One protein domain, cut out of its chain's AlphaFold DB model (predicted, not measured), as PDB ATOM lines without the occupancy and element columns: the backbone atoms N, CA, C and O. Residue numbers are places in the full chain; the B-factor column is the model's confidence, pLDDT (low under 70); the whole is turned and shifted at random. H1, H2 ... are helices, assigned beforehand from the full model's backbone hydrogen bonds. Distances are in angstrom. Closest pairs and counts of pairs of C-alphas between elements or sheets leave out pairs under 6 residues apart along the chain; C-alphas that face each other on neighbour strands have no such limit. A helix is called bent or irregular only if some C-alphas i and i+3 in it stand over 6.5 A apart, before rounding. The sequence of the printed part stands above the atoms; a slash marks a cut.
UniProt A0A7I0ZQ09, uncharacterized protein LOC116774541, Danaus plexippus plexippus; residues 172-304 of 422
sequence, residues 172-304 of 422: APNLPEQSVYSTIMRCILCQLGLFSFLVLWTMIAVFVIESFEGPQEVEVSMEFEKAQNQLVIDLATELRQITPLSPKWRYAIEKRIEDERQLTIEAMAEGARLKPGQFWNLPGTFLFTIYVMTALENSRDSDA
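What this domain is: This is residues 172 to 304 of the 422 residues of the protein "uncharacterized protein LOC116774541" of Danaus plexippus plexippus (UniProt A0A7I0ZQ09). One very long helix, H1, with a kink near residue 213, makes the length of the domain; H2 folds back beside its residues 220 to 239 as a helical hairpin, and H3 leaves H1 steeply near residues 202 to 210, like an arm on a pole. Residues 294 to 304 at the end of H3 stick out, and so do residues 184 to 197 of H1. The printed part has 133 residues with three named helices, in the order H1, H2, H3, and no named strand; its class is all helix. The whole is extended, with a radius of gyration of the C-alphas of 27.3 A, and spans 98 by 31 by 18 A.

How they stand to each other: H1, residues 180 to 241, has a kink of 31 degrees near residue 213. It is neither bent nor irregular, but only just: C-alphas 212 and 215 are 6.4 A apart. A tight link of 5 residues leads to H2, residues 247 to 269. H1 touches H2 with residues 220 to 239 alone, and the closest C-alphas of the two, those of Phe 224 and Ala 267, are 6.5 A apart. They form a helical hairpin, at a shallow tilt of 22 degrees, opposite ways. A long link of 12 residues follows, and then H3, residues 282 to 304. H3 touches H1 with residues 282 to 289 alone, and H1 touches H3 with residues 202 to 210 alone; their closest C-alphas, those of Val 206 and Thr 285, are 5.7 A apart. H1 and H3 stand at a steep tilt of 64 degrees, opposite ways. H2 and H3 are apart. In H2 every O i to N i+4 pair is within hydrogen-bond range; in H1 it is 56 of 58 and in H3 16 of 19.

Where its parts are: H1 begins at C-alpha 180, at (-92.042, -45.101, 12.337), and ends at C-alpha 241, at (-15.094, -3.472, 13.856), a length of 87.5 A. H2 runs 33.2 A from Pro 247 to Ala 269. H3 measures 34.0 A from Leu 282 to Ala 304, whose C-alpha is at (-67.000, -36.725, -9.484).

The domain as a whole: The two C-alphas farthest apart, those of Glu 177 and Thr 243, are 98.2 A apart. The printed part has no cut. Residues 175 to 181 stand free. The long link, residues 270 to 281, has C-alphas 5 to 14 A from the mean of the C-alphas. The mean pLDDT of the printed part is 71.1; 52 residues are under 70, among them residues 172 to 183, 267 to 289 and 291 to 304. H3 has a mean pLDDT of 58.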
ATOM      1  N   ALA A 172     -84.797 -48.887   4.964       49.97
ATOM      2  CA  ALA A 172     -85.746 -49.650   4.155       49.97
ATOM      3  C   ALA A 172     -87.182 -49.080   4.257       49.97
ATOM      4  O   ALA A 172     -87.589 -48.663   5.350       49.97
ATOM      5  N   PRO A 173     -87.957 -49.055   3.154       51.62
ATOM      6  CA  PRO A 173     -89.336 -48.581   3.171       51.62
ATOM      7  C   PRO A 173     -90.222 -49.464   4.067       51.62
ATOM      8  O   PRO A 173     -90.079 -50.685   4.134       51.62
ATOM      9  N   ASN A 174     -91.135 -48.824   4.799       46.25
ATOM     10  CA  ASN A 174     -91.988 -49.492   5.781       46.25
ATOM     11  C   ASN A 174     -93.007 -50.419   5.091       46.25
ATOM     12  O   ASN A 174     -93.700 -49.996   4.166       46.25
ATOM     13  N   LEU A 175     -93.178 -51.644   5.604       57.47
ATOM     14  CA  LEU A 175     -94.408 -52.412   5.369       57.47
ATOM     15  C   LEU A 175     -95.579 -51.740   6.114       57.47
ATOM     16  O   LEU A 175     -95.342 -51.136   7.166       57.47
ATOM     17  N   PRO A 176     -96.827 -51.868   5.624       54.03
ATOM     18  CA  PRO A 176     -97.992 -51.110   6.107       54.03
ATOM     19  C   PRO A 176     -98.371 -51.314   7.588       54.03
ATOM     20  O   PRO A 176     -99.243 -50.610   8.083       54.03
ATOM     21  N   GLU A 177     -97.696 -52.206   8.320       57.91
ATOM     22  CA  GLU A 177     -97.928 -52.472   9.749       57.91
ATOM     23  C   GLU A 177     -96.750 -52.107  10.679       57.91
ATOM     24  O   GLU A 177     -96.753 -52.483  11.851       57.91
ATOM     25  N   GLN A 178     -95.722 -51.375  10.219       55.62
ATOM     26  CA  GLN A 178     -94.584 -51.003  11.080       55.62
ATOM     27  C   GLN A 178     -94.546 -49.534  11.516       55.62
ATOM     28  O   GLN A 178     -94.646 -48.594  10.734       55.62
ATOM     29  N   SER A 179     -94.327 -49.368  12.822       64.25
ATOM     30  CA  SER A 179     -94.185 -48.101  13.534       64.25
ATOM     31  C   SER A 179     -92.910 -47.345  13.126       64.25
ATOM     32  O   SER A 179     -91.796 -47.867  13.220       64.25
ATOM     33  N   VAL A 180     -93.084 -46.072  12.746       65.75
ATOM     34  CA  VAL A 180     -92.042 -45.101  12.337       65.75
ATOM     35  C   VAL A 180     -90.882 -45.009  13.345       65.75
ATOM     36  O   VAL A 180     -89.738 -44.746  12.971       65.75
ATOM     37  N   TYR A 181     -91.149 -45.309  14.619       66.44
ATOM     38  CA  TYR A 181     -90.156 -45.318  15.692       66.44
ATOM     39  C   TYR A 181     -89.037 -46.347  15.474       66.44
ATOM     40  O   TYR A 181     -87.884 -46.064  15.791       66.44
ATOM     41  N   SER A 182     -89.328 -47.511  14.882       66.88
ATOM     42  CA  SER A 182     -88.299 -48.526  14.613       66.88
ATOM     43  C   SER A 182     -87.275 -48.042  13.583       66.88
ATOM     44  O   SER A 182     -86.090 -48.359  13.688       66.88
ATOM     45  N   THR A 183     -87.718 -47.269  12.594       64.19
ATOM     46  CA  THR A 183     -86.865 -46.745  11.523       64.19
ATOM     47  C   THR A 183     -85.978 -45.610  12.029       64.19
ATOM     48  O   THR A 183     -84.777 -45.586  11.757       64.19
ATOM     49  N   ILE A 184     -86.534 -44.727  12.863       72.62
ATOM     50  CA  ILE A 184     -85.782 -43.653  13.522       72.62
ATOM     51  C   ILE A 184     -84.700 -44.233  14.444       72.62
ATOM     52  O   ILE A 184     -83.552 -43.797  14.383       72.62
ATOM     53  N   MET A 185     -85.017 -45.260  15.239       71.62
ATOM     54  CA  MET A 185     -84.044 -45.879  16.151       71.62
ATOM     55  C   MET A 185     -82.882 -46.550  15.409       71.62
ATOM     56  O   MET A 185     -81.735 -46.432  15.837       71.62
ATOM     57  N   ARG A 186     -83.139 -47.195  14.262       72.19
ATOM     58  CA  ARG A 186     -82.079 -47.771  13.412       72.19
ATOM     59  C   ARG A 186     -81.178 -46.696  12.808       72.19
ATOM     60  O   ARG A 186     -79.959 -46.852  12.828       72.19
ATOM     61  N   CYS A 187     -81.756 -45.591  12.334       66.62
ATOM     62  CA  CYS A 187     -80.986 -44.450  11.839       66.62
ATOM     63  C   CYS A 187     -80.124 -43.829  12.940       66.62
ATOM     64  O   CYS A 187     -78.940 -43.603  12.720       66.62
ATOM     65  N   ILE A 188     -80.680 -43.612  14.135       76.19
ATOM     66  CA  ILE A 188     -79.939 -43.043  15.267       76.19
ATOM     67  C   ILE A 188     -78.792 -43.969  15.684       76.19
ATOM     68  O   ILE A 188     -77.671 -43.502  15.838       76.19
ATOM     69  N   LEU A 189     -79.027 -45.280  15.798       75.06
ATOM     70  CA  LEU A 189     -77.976 -46.241  16.147       75.06
ATOM     71  C   LEU A 189     -76.867 -46.314  15.086       75.06
ATOM     72  O   LEU A 189     -75.690 -46.381  15.438       75.06
ATOM     73  N   CYS A 190     -77.215 -46.253  13.798       72.19
ATOM     74  CA  CYS A 190     -76.233 -46.250  12.712       72.19
ATOM     75  C   CYS A 190     -75.410 -44.949  12.680       72.19
ATOM     76  O   CYS A 190     -74.196 -44.991  12.490       72.19
ATOM     77  N   GLN A 191     -76.060 -43.802  12.891       76.75
ATOM     78  CA  GLN A 191     -75.404 -42.492  12.934       76.75
ATOM     79  C   GLN A 191     -74.507 -42.356  14.169       76.75
ATOM     80  O   GLN A 191     -73.373 -41.901  14.056       76.75
ATOM     81  N   LEU A 192     -74.965 -42.828  15.334       75.12
ATOM     82  CA  LEU A 192     -74.161 -42.863  16.556       75.12
ATOM     83  C   LEU A 192     -72.966 -43.810  16.422       75.12
ATOM     84  O   LEU A 192     -71.868 -43.439  16.815       75.12
ATOM     85  N   GLY A 193     -73.141 -44.992  15.823       74.38
ATOM     86  CA  GLY A 193     -72.038 -45.928  15.589       74.38
ATOM     87  C   GLY A 193     -70.956 -45.353  14.668       74.38
ATOM     88  O   GLY A 193     -69.768 -45.447  14.978       74.38
ATOM     89  N   LEU A 194     -71.360 -44.705  13.570       74.38
ATOM     90  CA  LEU A 194     -70.433 -44.020  12.665       74.38
ATOM     91  C   LEU A 194     -69.720 -42.859  13.372       74.38
ATOM     92  O   LEU A 194     -68.502 -42.731  13.265       74.38
ATOM     93  N   PHE A 195     -70.462 -42.053  14.133       72.50
ATOM     94  CA  PHE A 195     -69.909 -40.952  14.915       72.50
ATOM     95  C   PHE A 195     -68.876 -41.445  15.934       72.50
ATOM     96  O   PHE A 195     -67.768 -40.919  15.990       72.50
ATOM     97  N   SER A 196     -69.183 -42.501  16.691       71.31
ATOM     98  CA  SER A 196     -68.249 -43.093  17.653       71.31
ATOM     99  C   SER A 196     -66.986 -43.636  16.984       71.31
ATOM    100  O   SER A 196     -65.892 -43.445  17.512       71.31
ATOM    101  N   PHE A 197     -67.106 -44.272  15.814       79.12
ATOM    102  CA  PHE A 197     -65.946 -44.745  15.058       79.12
ATOM    103  C   PHE A 197     -65.068 -43.587  14.570       79.12
ATOM    104  O   PHE A 197     -63.850 -43.639  14.720       79.12
ATOM    105  N   LEU A 198     -65.677 -42.520  14.041       70.12
ATOM    106  CA  LEU A 198     -64.955 -41.324  13.608       70.12
ATOM    107  C   LEU A 198     -64.246 -40.641  14.778       70.12
ATOM    108  O   LEU A 198     -63.083 -40.283  14.638       70.12
ATOM    109  N   VAL A 199     -64.896 -40.520  15.938       77.19
ATOM    110  CA  VAL A 199     -64.280 -39.952  17.148       77.19
ATOM    111  C   VAL A 199     -63.096 -40.797  17.621       77.19
ATOM    112  O   VAL A 199     -62.040 -40.258  17.931       77.19
ATOM    113  N   LEU A 200     -63.224 -42.125  17.656       75.62
ATOM    114  CA  LEU A 200     -62.100 -42.990  18.029       75.62
ATOM    115  C   LEU A 200     -60.948 -42.882  17.024       75.62
ATOM    116  O   LEU A 200     -59.788 -42.805  17.423       75.62
ATOM    117  N   TRP A 201     -61.262 -42.827  15.730       79.88
ATOM    118  CA  TRP A 201     -60.270 -42.659  14.675       79.88
ATOM    119  C   TRP A 201     -59.542 -41.309  14.764       79.88
ATOM    120  O   TRP A 201     -58.320 -41.269  14.628       79.88
ATOM    121  N   THR A 202     -60.250 -40.211  15.051       72.06
ATOM    122  CA  THR A 202     -59.621 -38.893  15.229       72.06
ATOM    123  C   THR A 202     -58.776 -38.827  16.494       72.06
ATOM    124  O   THR A 202     -57.692 -38.254  16.450       72.06
ATOM    125  N   MET A 203     -59.199 -39.458  17.592       76.44
ATOM    126  CA  MET A 203     -58.387 -39.542  18.812       76.44
ATOM    127  C   MET A 203     -57.075 -40.301  18.573       76.44
ATOM    128  O   MET A 203     -56.021 -39.856  19.022       76.44
ATOM    129  N   ILE A 204     -57.119 -41.408  17.822       76.62
ATOM    130  CA  ILE A 204     -55.914 -42.153  17.429       76.62
ATOM    131  C   ILE A 204     -55.018 -41.289  16.535       76.62
ATOM    132  O   ILE A 204     -53.815 -41.219  16.770       76.62
ATOM    133  N   ALA A 205     -55.586 -40.606  15.537       69.31
ATOM    134  CA  ALA A 205     -54.824 -39.741  14.639       69.31
ATOM    135  C   ALA A 205     -54.133 -38.589  15.387       69.31
ATOM    136  O   ALA A 205     -52.948 -38.354  15.170       69.31
ATOM    137  N   VAL A 206     -54.837 -37.921  16.307       72.00
ATOM    138  CA  VAL A 206     -54.272 -36.846  17.137       72.00
ATOM    139  C   VAL A 206     -53.115 -37.362  17.985       72.00
ATOM    140  O   VAL A 206     -52.052 -36.750  17.984       72.00
ATOM    141  N   PHE A 207     -53.290 -38.509  18.644       75.94
ATOM    142  CA  PHE A 207     -52.245 -39.108  19.473       75.94
ATOM    143  C   PHE A 207     -50.993 -39.473  18.666       75.94
ATOM    144  O   PHE A 207     -49.870 -39.218  19.102       75.94
ATOM    145  N   VAL A 208     -51.179 -40.054  17.477       74.88
ATOM    146  CA  VAL A 208     -50.074 -40.402  16.577       74.88
ATOM    147  C   VAL A 208     -49.347 -39.136  16.127       74.88
ATOM    148  O   VAL A 208     -48.135 -39.052  16.284       74.88
ATOM    149  N   ILE A 209     -50.066 -38.129  15.632       73.94
ATOM    150  CA  ILE A 209     -49.453 -36.900  15.116       73.94
ATOM    151  C   ILE A 209     -48.724 -36.132  16.227       73.94
ATOM    152  O   ILE A 209     -47.581 -35.741  16.034       73.94
ATOM    153  N   GLU A 210     -49.327 -35.975  17.407       72.06
ATOM    154  CA  GLU A 210     -48.687 -35.310  18.553       72.06
ATOM    155  C   GLU A 210     -47.396 -36.024  18.985       72.06
ATOM    156  O   GLU A 210     -46.402 -35.373  19.303       72.06
ATOM    157  N   SER A 211     -47.378 -37.360  18.938       73.94
ATOM    158  CA  SER A 211     -46.203 -38.151  19.325       73.94
ATOM    159  C   SER A 211     -45.032 -38.022  18.347       73.94
ATOM    160  O   SER A 211     -43.884 -38.136  18.773       73.94
ATOM    161  N   PHE A 212     -45.304 -37.815  17.053       72.44
ATOM    162  CA  PHE A 212     -44.270 -37.745  16.014       72.44
ATOM    163  C   PHE A 212     -43.870 -36.306  15.664       72.44
ATOM    164  O   PHE A 212     -42.683 -35.993  15.663       72.44
ATOM    165  N   GLU A 213     -44.836 -35.419  15.428       71.38
ATOM    166  CA  GLU A 213     -44.583 -34.030  15.012       71.38
ATOM    167  C   GLU A 213     -44.235 -33.118  16.199       71.38
ATOM    168  O   GLU A 213     -43.488 -32.151  16.053       71.38
ATOM    169  N   GLY A 214     -44.722 -33.440  17.405       72.19
ATOM    170  CA  GLY A 214     -44.433 -32.687  18.629       72.19
ATOM    171  C   GLY A 214     -42.935 -32.551  18.949       72.19
ATOM    172  O   GLY A 214     -42.461 -31.423  19.112       72.19
ATOM    173  N   PRO A 215     -42.153 -33.648  19.043       76.06
ATOM    174  CA  PRO A 215     -40.716 -33.548  19.309       76.06
ATOM    175  C   PRO A 215     -39.947 -32.870  18.165       76.06
ATOM    176  O   PRO A 215     -39.006 -32.123  18.435       76.06
ATOM    177  N   GLN A 216     -40.376 -33.075  16.916       74.88
ATOM    178  CA  GLN A 216     -39.746 -32.476  15.741       74.88
ATOM    179  C   GLN A 216     -39.926 -30.948  15.707       74.88
ATOM    180  O   GLN A 216     -38.960 -30.230  15.460       74.88
ATOM    181  N   GLU A 217     -41.114 -30.426  16.046       72.44
ATOM    182  CA  GLU A 217     -41.360 -28.975  16.154       72.44
ATOM    183  C   GLU A 217     -40.385 -28.318  17.144       72.44
ATOM    184  O   GLU A 217     -39.834 -27.246  16.883       72.44
ATOM    185  N   VAL A 218     -40.148 -28.967  18.287       77.00
ATOM    186  CA  VAL A 218     -39.295 -28.426  19.352       77.00
ATOM    187  C   VAL A 218     -37.826 -28.389  18.933       77.00
ATOM    188  O   VAL A 218     -37.145 -27.398  19.203       77.00
ATOM    189  N   GLU A 219     -37.336 -29.438  18.271       79.31
ATOM    190  CA  GLU A 219     -35.952 -29.506  17.795       79.31
ATOM    191  C   GLU A 219     -35.661 -28.417  16.756       79.31
ATOM    192  O   GLU A 219     -34.743 -27.615  16.945       79.31
ATOM    193  N   VAL A 220     -36.517 -28.309  15.738       73.88
ATOM    194  CA  VAL A 220     -36.370 -27.328  14.657       73.88
ATOM    195  C   VAL A 220     -36.493 -25.892  15.197       73.88
ATOM    196  O   VAL A 220     -35.709 -25.011  14.839       73.88
ATOM    197  N   SER A 221     -37.413 -25.632  16.134       74.56
ATOM    198  CA  SER A 221     -37.512 -24.317  16.787       74.56
ATOM    199  C   SER A 221     -36.269 -23.954  17.607       74.56
ATOM    200  O   SER A 221     -35.868 -22.787  17.613       74.56
ATOM    201  N   MET A 222     -35.645 -24.916  18.298       78.88
ATOM    202  CA  MET A 222     -34.414 -24.664  19.056       78.88
ATOM    203  C   MET A 222     -33.217 -24.387  18.144       78.88
ATOM    204  O   MET A 222     -32.378 -23.546  18.476       78.88
ATOM    205  N   GLU A 223     -33.107 -25.097  17.024       82.44
ATOM    206  CA  GLU A 223     -32.050 -24.867  16.037       82.44
ATOM    207  C   GLU A 223     -32.184 -23.484  15.395       82.44
ATOM    208  O   GLU A 223     -31.214 -22.722  15.353       82.44
ATOM    209  N   PHE A 224     -33.408 -23.101  15.030       78.88
ATOM    210  CA  PHE A 224     -33.698 -21.771  14.512       78.88
ATOM    211  C   PHE A 224     -33.357 -20.654  15.511       78.88
ATOM    212  O   PHE A 224     -32.713 -19.668  15.144       78.88
ATOM    213  N   GLU A 225     -33.726 -20.806  16.789       81.12
ATOM    214  CA  GLU A 225     -33.396 -19.819  17.827       81.12
ATOM    215  C   GLU A 225     -31.874 -19.667  18.004       81.12
ATOM    216  O   GLU A 225     -31.364 -18.553  18.157       81.12
ATOM    217  N   LYS A 226     -31.119 -20.770  17.946       87.25
ATOM    218  CA  LYS A 226     -29.648 -20.730  17.994       87.25
ATOM    219  C   LYS A 226     -29.063 -20.016  16.776       87.25
ATOM    220  O   LYS A 226     -28.189 -19.168  16.955       87.25
ATOM    221  N   ALA A 227     -29.553 -20.313  15.573       82.31
ATOM    222  CA  ALA A 227     -29.095 -19.686  14.335       82.31
ATOM    223  C   ALA A 227     -29.370 -18.172  14.320       82.31
ATOM    224  O   ALA A 227     -28.476 -17.386  14.000       82.31
ATOM    225  N   GLN A 228     -30.562 -17.745  14.757       82.81
ATOM    226  CA  GLN A 228     -30.886 -16.323  14.915       82.81
ATOM    227  C   GLN A 228     -29.962 -15.632  15.921       82.81
ATOM    228  O   GLN A 228     -29.424 -14.559  15.643       82.81
ATOM    229  N   ASN A 229     -29.738 -16.244  17.088       86.38
ATOM    230  CA  ASN A 229     -28.849 -15.676  18.098       86.38
ATOM    231  C   ASN A 229     -27.410 -15.545  17.582       86.38
ATOM    232  O   ASN A 229     -26.761 -14.531  17.843       86.38
ATOM    233  N   GLN A 230     -26.923 -16.526  16.817       88.25
ATOM    234  CA  GLN A 230     -25.590 -16.474  16.224       88.25
ATOM    235  C   GLN A 230     -25.468 -15.346  15.192       88.25
ATOM    236  O   GLN A 230     -24.511 -14.578  15.255       88.25
ATOM    237  N   LEU A 231     -26.459 -15.171  14.311       86.69
ATOM    238  CA  LEU A 231     -26.485 -14.063  13.348       86.69
ATOM    239  C   LEU A 231     -26.437 -12.690  14.025       86.69
ATOM    240  O   LEU A 231     -25.722 -11.796  13.572       86.69
ATOM    241  N   VAL A 232     -27.182 -12.513  15.120       86.31
ATOM    242  CA  VAL A 232     -27.193 -11.256  15.883       86.31
ATOM    243  C   VAL A 232     -25.829 -10.992  16.524       86.31
ATOM    244  O   VAL A 232     -25.361  -9.850  16.521       86.31
ATOM    245  N   ILE A 233     -25.178 -12.028  17.060       88.56
ATOM    246  CA  ILE A 233     -23.826 -11.927  17.623       88.56
ATOM    247  C   ILE A 233     -22.829 -11.552  16.524       88.56
ATOM    248  O   ILE A 233     -22.086 -10.584  16.690       88.56
ATOM    249  N   ASP A 234     -22.848 -12.252  15.393       86.88
ATOM    250  CA  ASP A 234     -21.945 -12.006  14.270       86.88
ATOM    251  C   ASP A 234     -22.126 -10.581  13.728       86.88
ATOM    252  O   ASP A 234     -21.145  -9.845  13.591       86.88
ATOM    253  N   LEU A 235     -23.372 -10.125  13.553       87.50
ATOM    254  CA  LEU A 235     -23.679  -8.741  13.184       87.50
ATOM    255  C   LEU A 235     -23.116  -7.751  14.211       87.50
ATOM    256  O   LEU A 235     -22.443  -6.791  13.841       87.50
ATOM    257  N   ALA A 236     -23.343  -7.970  15.508       85.25
ATOM    258  CA  ALA A 236     -22.827  -7.086  16.551       85.25
ATOM    259  C   ALA A 236     -21.288  -7.035  16.571       85.25
ATOM    260  O   ALA A 236     -20.709  -5.974  16.828       85.25
ATOM    261  N   THR A 237     -20.612  -8.153  16.282       88.00
ATOM    262  CA  THR A 237     -19.146  -8.202  16.199       88.00
ATOM    263  C   THR A 237     -18.606  -7.484  14.963       88.00
ATOM    264  O   THR A 237     -17.677  -6.685  15.102       88.00
ATOM    265  N   GLU A 238     -19.212  -7.674  13.788       85.56
ATOM    266  CA  GLU A 238     -18.842  -6.968  12.555       85.56
ATOM    267  C   GLU A 238     -19.085  -5.460  12.689       85.56
ATOM    268  O   GLU A 238     -18.211  -4.650  12.372       85.56
ATOM    269  N   LEU A 239     -20.230  -5.057  13.250       84.50
ATOM    270  CA  LEU A 239     -20.558  -3.647  13.467       84.50
ATOM    271  C   LEU A 239     -19.618  -2.957  14.461       84.50
ATOM    272  O   LEU A 239     -19.421  -1.748  14.366       84.50
ATOM    273  N   ARG A 240     -19.016  -3.699  15.399       82.25
ATOM    274  CA  ARG A 240     -18.023  -3.158  16.340       82.25
ATOM    275  C   ARG A 240     -16.664  -2.901  15.683       82.25
ATOM    276  O   ARG A 240     -15.913  -2.058  16.165       82.25
ATOM    277  N   GLN A 241     -16.345  -3.622  14.609       82.56
ATOM    278  CA  GLN A 241     -15.094  -3.472  13.856       82.56
ATOM    279  C   GLN A 241     -15.180  -2.377  12.782       82.56
ATOM    280  O   GLN A 241     -14.153  -1.880  12.321       82.56
ATOM    281  N   ILE A 242     -16.394  -1.989  12.385       82.38
ATOM    282  CA  ILE A 242     -16.644  -1.025  11.312       82.38
ATOM    283  C   ILE A 242     -16.993   0.347  11.902       82.38
ATOM    284  O   ILE A 242     -17.865   0.472  12.759       82.38
ATOM    285  N   THR A 243     -16.371   1.412  11.393       76.19
ATOM    286  CA  THR A 243     -16.718   2.789  11.773       76.19
ATOM    287  C   THR A 243     -18.171   3.113  11.379       76.19
ATOM    288  O   THR A 243     -18.544   2.893  10.213       76.19
ATOM    289  N   PRO A 244     -18.995   3.654  12.300       70.19
ATOM    290  CA  PRO A 244     -20.376   4.028  12.001       70.19
ATOM    291  C   PRO A 244     -20.415   5.080  10.878       70.19
ATOM    292  O   PRO A 244     -19.548   5.947  10.818       70.19
ATOM    293  N   LEU A 245     -21.416   4.985   9.992       68.50
ATOM    294  CA  LEU A 245     -21.625   5.781   8.759       68.50
ATOM    295  C   LEU A 245     -20.802   5.406   7.511       68.50
ATOM    296  O   LEU A 245     -21.015   6.003   6.454       68.50
ATOM    297  N   SER A 246     -19.921   4.405   7.550       78.38
ATOM    298  CA  SER A 246     -19.302   3.931   6.302       78.38
ATOM    299  C   SER A 246     -20.325   3.193   5.411       78.38
ATOM    300  O   SER A 246     -21.209   2.507   5.926       78.38
ATOM    301  N   PRO A 247     -20.218   3.244   4.068       79.19
ATOM    302  CA  PRO A 247     -21.097   2.468   3.181       79.19
ATOM    303  C   PRO A 247     -20.985   0.951   3.424       79.19
ATOM    304  O   PRO A 247     -21.948   0.216   3.219       79.19
ATOM    305  N   LYS A 248     -19.837   0.492   3.948       80.81
ATOM    306  CA  LYS A 248     -19.614  -0.892   4.390       80.81
ATOM    307  C   LYS A 248     -20.486  -1.280   5.590       80.81
ATOM    308  O   LYS A 248     -20.904  -2.426   5.671       80.81
ATOM    309  N   TRP A 249     -20.803  -0.331   6.476       81.62
ATOM    310  CA  TRP A 249     -21.691  -0.539   7.626       81.62
ATOM    311  C   TRP A 249     -23.121  -0.859   7.175       81.62
ATOM    312  O   TRP A 249     -23.715  -1.837   7.618       81.62
ATOM    313  N   ARG A 250     -23.646  -0.078   6.221       83.19
ATOM    314  CA  ARG A 250     -24.978  -0.313   5.646       83.19
ATOM    315  C   ARG A 250     -25.034  -1.624   4.863       83.19
ATOM    316  O   ARG A 250     -25.993  -2.368   5.015       83.19
ATOM    317  N   TYR A 251     -24.002  -1.920   4.073       87.38
ATOM    318  CA  TYR A 251     -23.919  -3.173   3.322       87.38
ATOM    319  C   TYR A 251     -23.873  -4.410   4.235       87.38
ATOM    320  O   TYR A 251     -24.541  -5.396   3.947       87.38
ATOM    321  N   ALA A 252     -23.136  -4.353   5.352       83.12
ATOM    322  CA  ALA A 252     -23.092  -5.446   6.326       83.12
ATOM    323  C   ALA A 252     -24.470  -5.706   6.962       83.12
ATOM    324  O   ALA A 252     -24.889  -6.854   7.062       83.12
ATOM    325  N   ILE A 253     -25.208  -4.649   7.315       84.75
ATOM    326  CA  ILE A 253     -26.571  -4.777   7.852       84.75
ATOM    327  C   ILE A 253     -27.521  -5.366   6.809       84.75
ATOM    328  O   ILE A 253     -28.227  -6.318   7.109       84.75
ATOM    329  N   GLU A 254     -27.523  -4.831   5.585       88.31
ATOM    330  CA  GLU A 254     -28.405  -5.298   4.504       88.31
ATOM    331  C   GLU A 254     -28.152  -6.779   4.180       88.31
ATOM    332  O   GLU A 254     -29.090  -7.563   4.066       88.31
ATOM    333  N   LYS A 255     -26.876  -7.185   4.120       87.50
ATOM    334  CA  LYS A 255     -26.484  -8.582   3.912       87.50
ATOM    335  C   LYS A 255     -26.991  -9.486   5.040       87.50
ATOM    336  O   LYS A 255     -27.566 -10.530   4.760       87.50
ATOM    337  N   ARG A 256     -26.813  -9.090   6.304       84.25
ATOM    338  CA  ARG A 256     -27.239  -9.899   7.458       84.25
ATOM    339  C   ARG A 256     -28.759  -9.956   7.629       84.25
ATOM    340  O   ARG A 256     -29.262 -10.974   8.086       84.25
ATOM    341  N   ILE A 257     -29.485  -8.915   7.218       86.88
ATOM    342  CA  ILE A 257     -30.955  -8.937   7.138       86.88
ATOM    343  C   ILE A 257     -31.419  -9.944   6.079       86.88
ATOM    344  O   ILE A 257     -32.388 -10.666   6.306       86.88
ATOM    345  N   GLU A 258     -30.738 -10.024   4.933       87.62
ATOM    346  CA  GLU A 258     -31.078 -11.010   3.903       87.62
ATOM    347  C   GLU A 258     -30.728 -12.442   4.341       87.62
ATOM    348  O   GLU A 258     -31.532 -13.347   4.116       87.62
ATOM    349  N   ASP A 259     -29.604 -12.642   5.040       84.50
ATOM    350  CA  ASP A 259     -29.250 -13.929   5.658       84.50
ATOM    351  C   ASP A 259     -30.325 -14.364   6.681       84.50
ATOM    352  O   ASP A 259     -30.775 -15.511   6.673       84.50
ATOM    353  N   GLU A 260     -30.806 -13.440   7.526       81.19
ATOM    354  CA  GLU A 260     -31.902 -13.696   8.473       81.19
ATOM    355  C   GLU A 260     -33.208 -14.042   7.743       81.19
ATOM    356  O   GLU A 260     -33.927 -14.964   8.142       81.19
ATOM    357  N   ARG A 261     -33.518 -13.341   6.644       80.38
ATOM    358  CA  ARG A 261     -34.712 -13.598   5.831       80.38
ATOM    359  C   ARG A 261     -34.675 -14.994   5.216       80.38
ATOM    360  O   ARG A 261     -35.694 -15.682   5.246       80.38
ATOM    361  N   GLN A 262     -33.528 -15.418   4.684       83.88
ATOM    362  CA  GLN A 262     -33.358 -16.750   4.100       83.88
ATOM    363  C   GLN A 262     -33.494 -17.852   5.150       83.88
ATOM    364  O   GLN A 262     -34.297 -18.760   4.953       83.88
ATOM    365  N   LEU A 263     -32.827 -17.712   6.298       78.75
ATOM    366  CA  LEU A 263     -32.964 -18.651   7.417       78.75
ATOM    367  C   LEU A 263     -34.399 -18.723   7.940       78.75
ATOM    368  O   LEU A 263     -34.886 -19.795   8.278       78.75
ATOM    369  N   THR A 264     -35.110 -17.595   7.973       76.38
ATOM    370  CA  THR A 264     -36.521 -17.578   8.377       76.38
ATOM    371  C   THR A 264     -37.401 -18.313   7.365       76.38
ATOM    372  O   THR A 264     -38.331 -19.006   7.764       76.38
ATOM    373  N   ILE A 265     -37.131 -18.187   6.064       78.88
ATOM    374  CA  ILE A 265     -37.881 -18.898   5.019       78.88
ATOM    375  C   ILE A 265     -37.616 -20.405   5.079       78.88
ATOM    376  O   ILE A 265     -38.568 -21.177   5.001       78.88
ATOM    377  N   GLU A 266     -36.358 -20.814   5.239       76.50
ATOM    378  CA  GLU A 266     -35.958 -22.220   5.352       76.50
ATOM    379  C   GLU A 266     -36.558 -22.864   6.603       76.50
ATOM    380  O   GLU A 266     -37.263 -23.865   6.511       76.50
ATOM    381  N   ALA A 267     -36.434 -22.202   7.751       68.94
ATOM    382  CA  ALA A 267     -37.020 -22.675   8.993       68.94
ATOM    383  C   ALA A 267     -38.559 -22.714   8.927       68.94
ATOM    384  O   ALA A 267     -39.168 -23.675   9.386       68.94
ATOM    385  N   MET A 268     -39.216 -21.729   8.297       69.75
ATOM    386  CA  MET A 268     -40.668 -21.795   8.066       69.75
ATOM    387  C   MET A 268     -41.068 -22.948   7.136       69.75
ATOM    388  O   MET A 268     -42.147 -23.509   7.323       69.75
ATOM    389  N   ALA A 269     -40.239 -23.297   6.148       69.81
ATOM    390  CA  ALA A 269     -40.481 -24.433   5.259       69.81
ATOM    391  C   ALA A 269     -40.324 -25.779   5.987       69.81
ATOM    392  O   ALA A 269     -41.061 -26.718   5.692       69.81
ATOM    393  N   GLU A 270     -39.429 -25.848   6.971       66.56
ATOM    394  CA  GLU A 270     -39.217 -27.010   7.845       66.56
ATOM    395  C   GLU A 270     -40.195 -27.073   9.033       66.56
ATOM    396  O   GLU A 270     -40.162 -28.011   9.826       66.56
ATOM    397  N   GLY A 271     -41.101 -26.096   9.156       60.88
ATOM    398  CA  GLY A 271     -42.127 -26.056  10.202       60.88
ATOM    399  C   GLY A 271     -41.718 -25.323  11.486       60.88
ATOM    400  O   GLY A 271     -42.531 -25.216  12.407       60.88
ATOM    401  N   ALA A 272     -40.517 -24.743  11.550       56.53
ATOM    402  CA  ALA A 272     -40.084 -23.890  12.653       56.53
ATOM    403  C   ALA A 272     -40.941 -22.625  12.745       56.53
ATOM    404  O   ALA A 272     -41.155 -21.906  11.761       56.53
ATOM    405  N   ARG A 273     -41.359 -22.265  13.962       60.25
ATOM    406  CA  ARG A 273     -41.932 -20.938  14.235       60.25
ATOM    407  C   ARG A 273     -41.255 -20.258  15.416       60.25
ATOM    408  O   ARG A 273     -40.687 -20.903  16.293       60.25
ATOM    409  N   LEU A 274     -41.405 -18.929  15.457       54.06
ATOM    410  CA  LEU A 274     -40.851 -18.021  16.475       54.06
ATOM    411  C   LEU A 274     -41.285 -18.334  17.923       54.06
ATOM    412  O   LEU A 274     -40.778 -17.717  18.859       54.06
ATOM    413  N   LYS A 275     -42.258 -19.231  18.126       53.12
ATOM    414  CA  LYS A 275     -42.660 -19.726  19.444       53.12
ATOM    415  C   LYS A 275     -42.873 -21.241  19.359       53.12
ATOM    416  O   LYS A 275     -43.793 -21.638  18.647       53.12
ATOM    417  N   PRO A 276     -42.071 -22.052  20.067       51.44
ATOM    418  CA  PRO A 276     -42.237 -23.501  20.071       51.44
ATOM    419  C   PRO A 276     -43.560 -23.911  20.733       51.44
ATOM    420  O   PRO A 276     -43.951 -23.331  21.752       51.44
ATOM    421  N   GLY A 277     -44.219 -24.929  20.173       54.91
ATOM    422  CA  GLY A 277     -45.318 -25.663  20.798       54.91
ATOM    423  C   GLY A 277     -46.659 -24.948  20.715       54.91
ATOM    424  O   GLY A 277     -47.332 -24.792  21.733       54.91
ATOM    425  N   GLN A 278     -47.048 -24.445  19.540       56.75
ATOM    426  CA  GLN A 278     -48.356 -23.788  19.366       56.75
ATOM    427  C   GLN A 278     -49.241 -24.417  18.288       56.75
ATOM    428  O   GLN A 278     -50.458 -24.236  18.354       56.75
ATOM    429  N   PHE A 279     -48.664 -25.160  17.340       55.25
ATOM    430  CA  PHE A 279     -49.416 -25.750  16.232       55.25
ATOM    431  C   PHE A 279     -49.764 -27.220  16.490       55.25
ATOM    432  O   PHE A 279     -50.927 -27.591  16.343       55.25
ATOM    433  N   TRP A 280     -48.814 -28.016  16.991       58.75
ATOM    434  CA  TRP A 280     -49.026 -29.436  17.307       58.75
ATOM    435  C   TRP A 280     -49.423 -29.703  18.760       58.75
ATOM    436  O   TRP A 280     -49.212 -30.785  19.298       58.75
ATOM    437  N   ASN A 281     -50.058 -28.724  19.404       61.69
ATOM    438  CA  ASN A 281     -50.756 -28.986  20.655       61.69
ATOM    439  C   ASN A 281     -52.047 -29.755  20.373       61.69
ATOM    440  O   ASN A 281     -52.681 -29.538  19.344       61.69
ATOM    441  N   LEU A 282     -52.514 -30.532  21.348       60.84
ATOM    442  CA  LEU A 282     -53.797 -31.247  21.340       60.84
ATOM    443  C   LEU A 282     -54.964 -30.503  20.624       60.84
ATOM    444  O   LEU A 282     -55.592 -31.100  19.748       60.84
ATOM    445  N   PRO A 283     -55.240 -29.199  20.874       65.62
ATOM    446  CA  PRO A 283     -56.254 -28.441  20.126       65.62
ATOM    447  C   PRO A 283     -55.898 -28.119  18.661       65.62
ATOM    448  O   PRO A 283     -56.795 -28.072  17.822       65.62
ATOM    449  N   GLY A 284     -54.627 -27.880  18.331       63.97
ATOM    450  CA  GLY A 284     -54.179 -27.585  16.965       63.97
ATOM    451  C   GLY A 284     -54.140 -28.835  16.084       63.97
ATOM    452  O   GLY A 284     -54.666 -28.818  14.971       63.97
ATOM    453  N   THR A 285     -53.667 -29.955  16.632       68.38
ATOM    454  CA  THR A 285     -53.700 -31.273  15.982       68.38
ATOM    455  C   THR A 285     -55.135 -31.736  15.726       68.38
ATOM    456  O   THR A 285     -55.445 -32.263  14.655       68.38
ATOM    457  N   PHE A 286     -56.051 -31.483  16.667       68.12
ATOM    458  CA  PHE A 286     -57.479 -31.754  16.488       68.12
ATOM    459  C   PHE A 286     -58.084 -30.937  15.338       68.12
ATOM    460  O   PHE A 286     -58.785 -31.483  14.484       68.12
ATOM    461  N   LEU A 287     -57.776 -29.641  15.275       66.12
ATOM    462  CA  LEU A 287     -58.310 -28.736  14.257       66.12
ATOM    463  C   LEU A 287     -57.750 -29.055  12.863       66.12
ATOM    464  O   LEU A 287     -58.501 -29.068  11.889       66.12
ATOM    465  N   PHE A 288     -56.466 -29.412  12.777       69.00
ATOM    466  CA  PHE A 288     -55.851 -29.940  11.560       69.00
ATOM    467  C   PHE A 288     -56.499 -31.258  11.117       69.00
ATOM    468  O   PHE A 288     -56.839 -31.416   9.949       69.00
ATOM    469  N   THR A 289     -56.750 -32.180  12.051       68.31
ATOM    470  CA  THR A 289     -57.403 -33.464  11.749       68.31
ATOM    471  C   THR A 289     -58.813 -33.254  11.194       68.31
ATOM    472  O   THR A 289     -59.168 -33.857  10.182       68.31
ATOM    473  N   ILE A 290     -59.611 -32.359  11.791       70.00
ATOM    474  CA  ILE A 290     -60.936 -31.995  11.260       70.00
ATOM    475  C   ILE A 290     -60.817 -31.354   9.881       70.00
ATOM    476  O   ILE A 290     -61.599 -31.686   8.990       70.00
ATOM    477  N   TYR A 291     -59.846 -30.462   9.685       69.00
ATOM    478  CA  TYR A 291     -59.621 -29.812   8.400       69.00
ATOM    479  C   TYR A 291     -59.285 -30.830   7.306       69.00
ATOM    480  O   TYR A 291     -59.920 -30.811   6.257       69.00
ATOM    481  N   VAL A 292     -58.368 -31.766   7.562       69.81
ATOM    482  CA  VAL A 292     -58.006 -32.831   6.613       69.81
ATOM    483  C   VAL A 292     -59.202 -33.737   6.321       69.81
ATOM    484  O   VAL A 292     -59.465 -34.031   5.159       69.81
ATOM    485  N   MET A 293     -59.970 -34.134   7.339       55.81
ATOM    486  CA  MET A 293     -61.166 -34.965   7.151       55.81
ATOM    487  C   MET A 293     -62.229 -34.265   6.301       55.81
ATOM    488  O   MET A 293     -62.743 -34.844   5.347       55.81
ATOM    489  N   THR A 294     -62.505 -32.998   6.607       61.22
ATOM    490  CA  THR A 294     -63.501 -32.184   5.897       61.22
ATOM    491  C   THR A 294     -63.039 -31.841   4.476       61.22
ATOM    492  O   THR A 294     -63.830 -31.863   3.536       61.22
ATOM    493  N   ALA A 295     -61.748 -31.562   4.278       57.88
ATOM    494  CA  ALA A 295     -61.178 -31.277   2.962       57.88
ATOM    495  C   ALA A 295     -61.174 -32.519   2.059       57.88
ATOM    496  O   ALA A 295     -61.445 -32.414   0.862       57.88
ATOM    497  N   LEU A 296     -60.934 -33.705   2.627       46.34
ATOM    498  CA  LEU A 296     -61.009 -34.974   1.904       46.34
ATOM    499  C   LEU A 296     -62.451 -35.323   1.504       46.34
ATOM    500  O   LEU A 296     -62.670 -35.976   0.484       46.34
ATOM    501  N   GLU A 297     -63.441 -34.856   2.264       49.59
ATOM    502  CA  GLU A 297     -64.856 -34.960   1.901       49.59
ATOM    503  C   GLU A 297     -65.225 -34.010   0.747       49.59
ATOM    504  O   GLU A 297     -65.852 -34.442  -0.219       49.59
ATOM    505  N   ASN A 298     -64.728 -32.768   0.760       43.50
ATOM    506  CA  ASN A 298     -64.971 -31.790  -0.314       43.50
ATOM    507  C   ASN A 298     -64.219 -32.116  -1.625       43.50
ATOM    508  O   ASN A 298     -64.718 -31.864  -2.725       43.50
ATOM    509  N   SER A 299     -63.031 -32.726  -1.537       47.91
ATOM    510  CA  SER A 299     -62.273 -33.175  -2.716       47.91
ATOM    511  C   SER A 299     -62.980 -34.315  -3.457       47.91
ATOM    512  O   SER A 299     -62.895 -34.401  -4.681       47.91
ATOM    513  N   ARG A 300     -63.735 -35.166  -2.747       45.34
ATOM    514  CA  ARG A 300     -64.478 -36.283  -3.359       45.34
ATOM    515  C   ARG A 300     -65.670 -35.831  -4.202       45.34
ATOM    516  O   ARG A 300     -66.096 -36.592  -5.067       45.34
ATOM    517  N   ASP A 301     -66.179 -34.620  -3.981       44.03
ATOM    518  CA  ASP A 301     -67.263 -34.031  -4.782       44.03
ATOM    519  C   ASP A 301     -66.737 -33.298  -6.039       44.03
ATOM    520  O   ASP A 301     -67.452 -33.098  -7.026       44.03
ATOM    521  N   SER A 302     -65.444 -32.954  -6.040       45.16
ATOM    522  CA  SER A 302     -64.761 -32.273  -7.150       45.16
ATOM    523  C   SER A 302     -64.326 -33.258  -8.246       45.16
ATOM    524  O   SER A 302     -64.534 -33.001  -9.431       45.16
ATOM    525  N   ASP A 303     -63.841 -34.442  -7.858       45.56
ATOM    526  CA  ASP A 303     -63.412 -35.496  -8.795       45.56
ATOM    527  C   ASP A 303     -64.582 -36.252  -9.452       45.56
ATOM    528  O   ASP A 303     -64.408 -36.984 -10.431       45.56
ATOM    529  N   ALA A 304     -65.807 -36.070  -8.950       44.50
ATOM    530  CA  ALA A 304     -67.000 -36.725  -9.484       44.50
ATOM    531  C   ALA A 304     -67.516 -36.098 -10.795       44.50
ATOM    532  O   ALA A 304     -68.398 -36.677 -11.435       44.50
TER     533      ALA A 304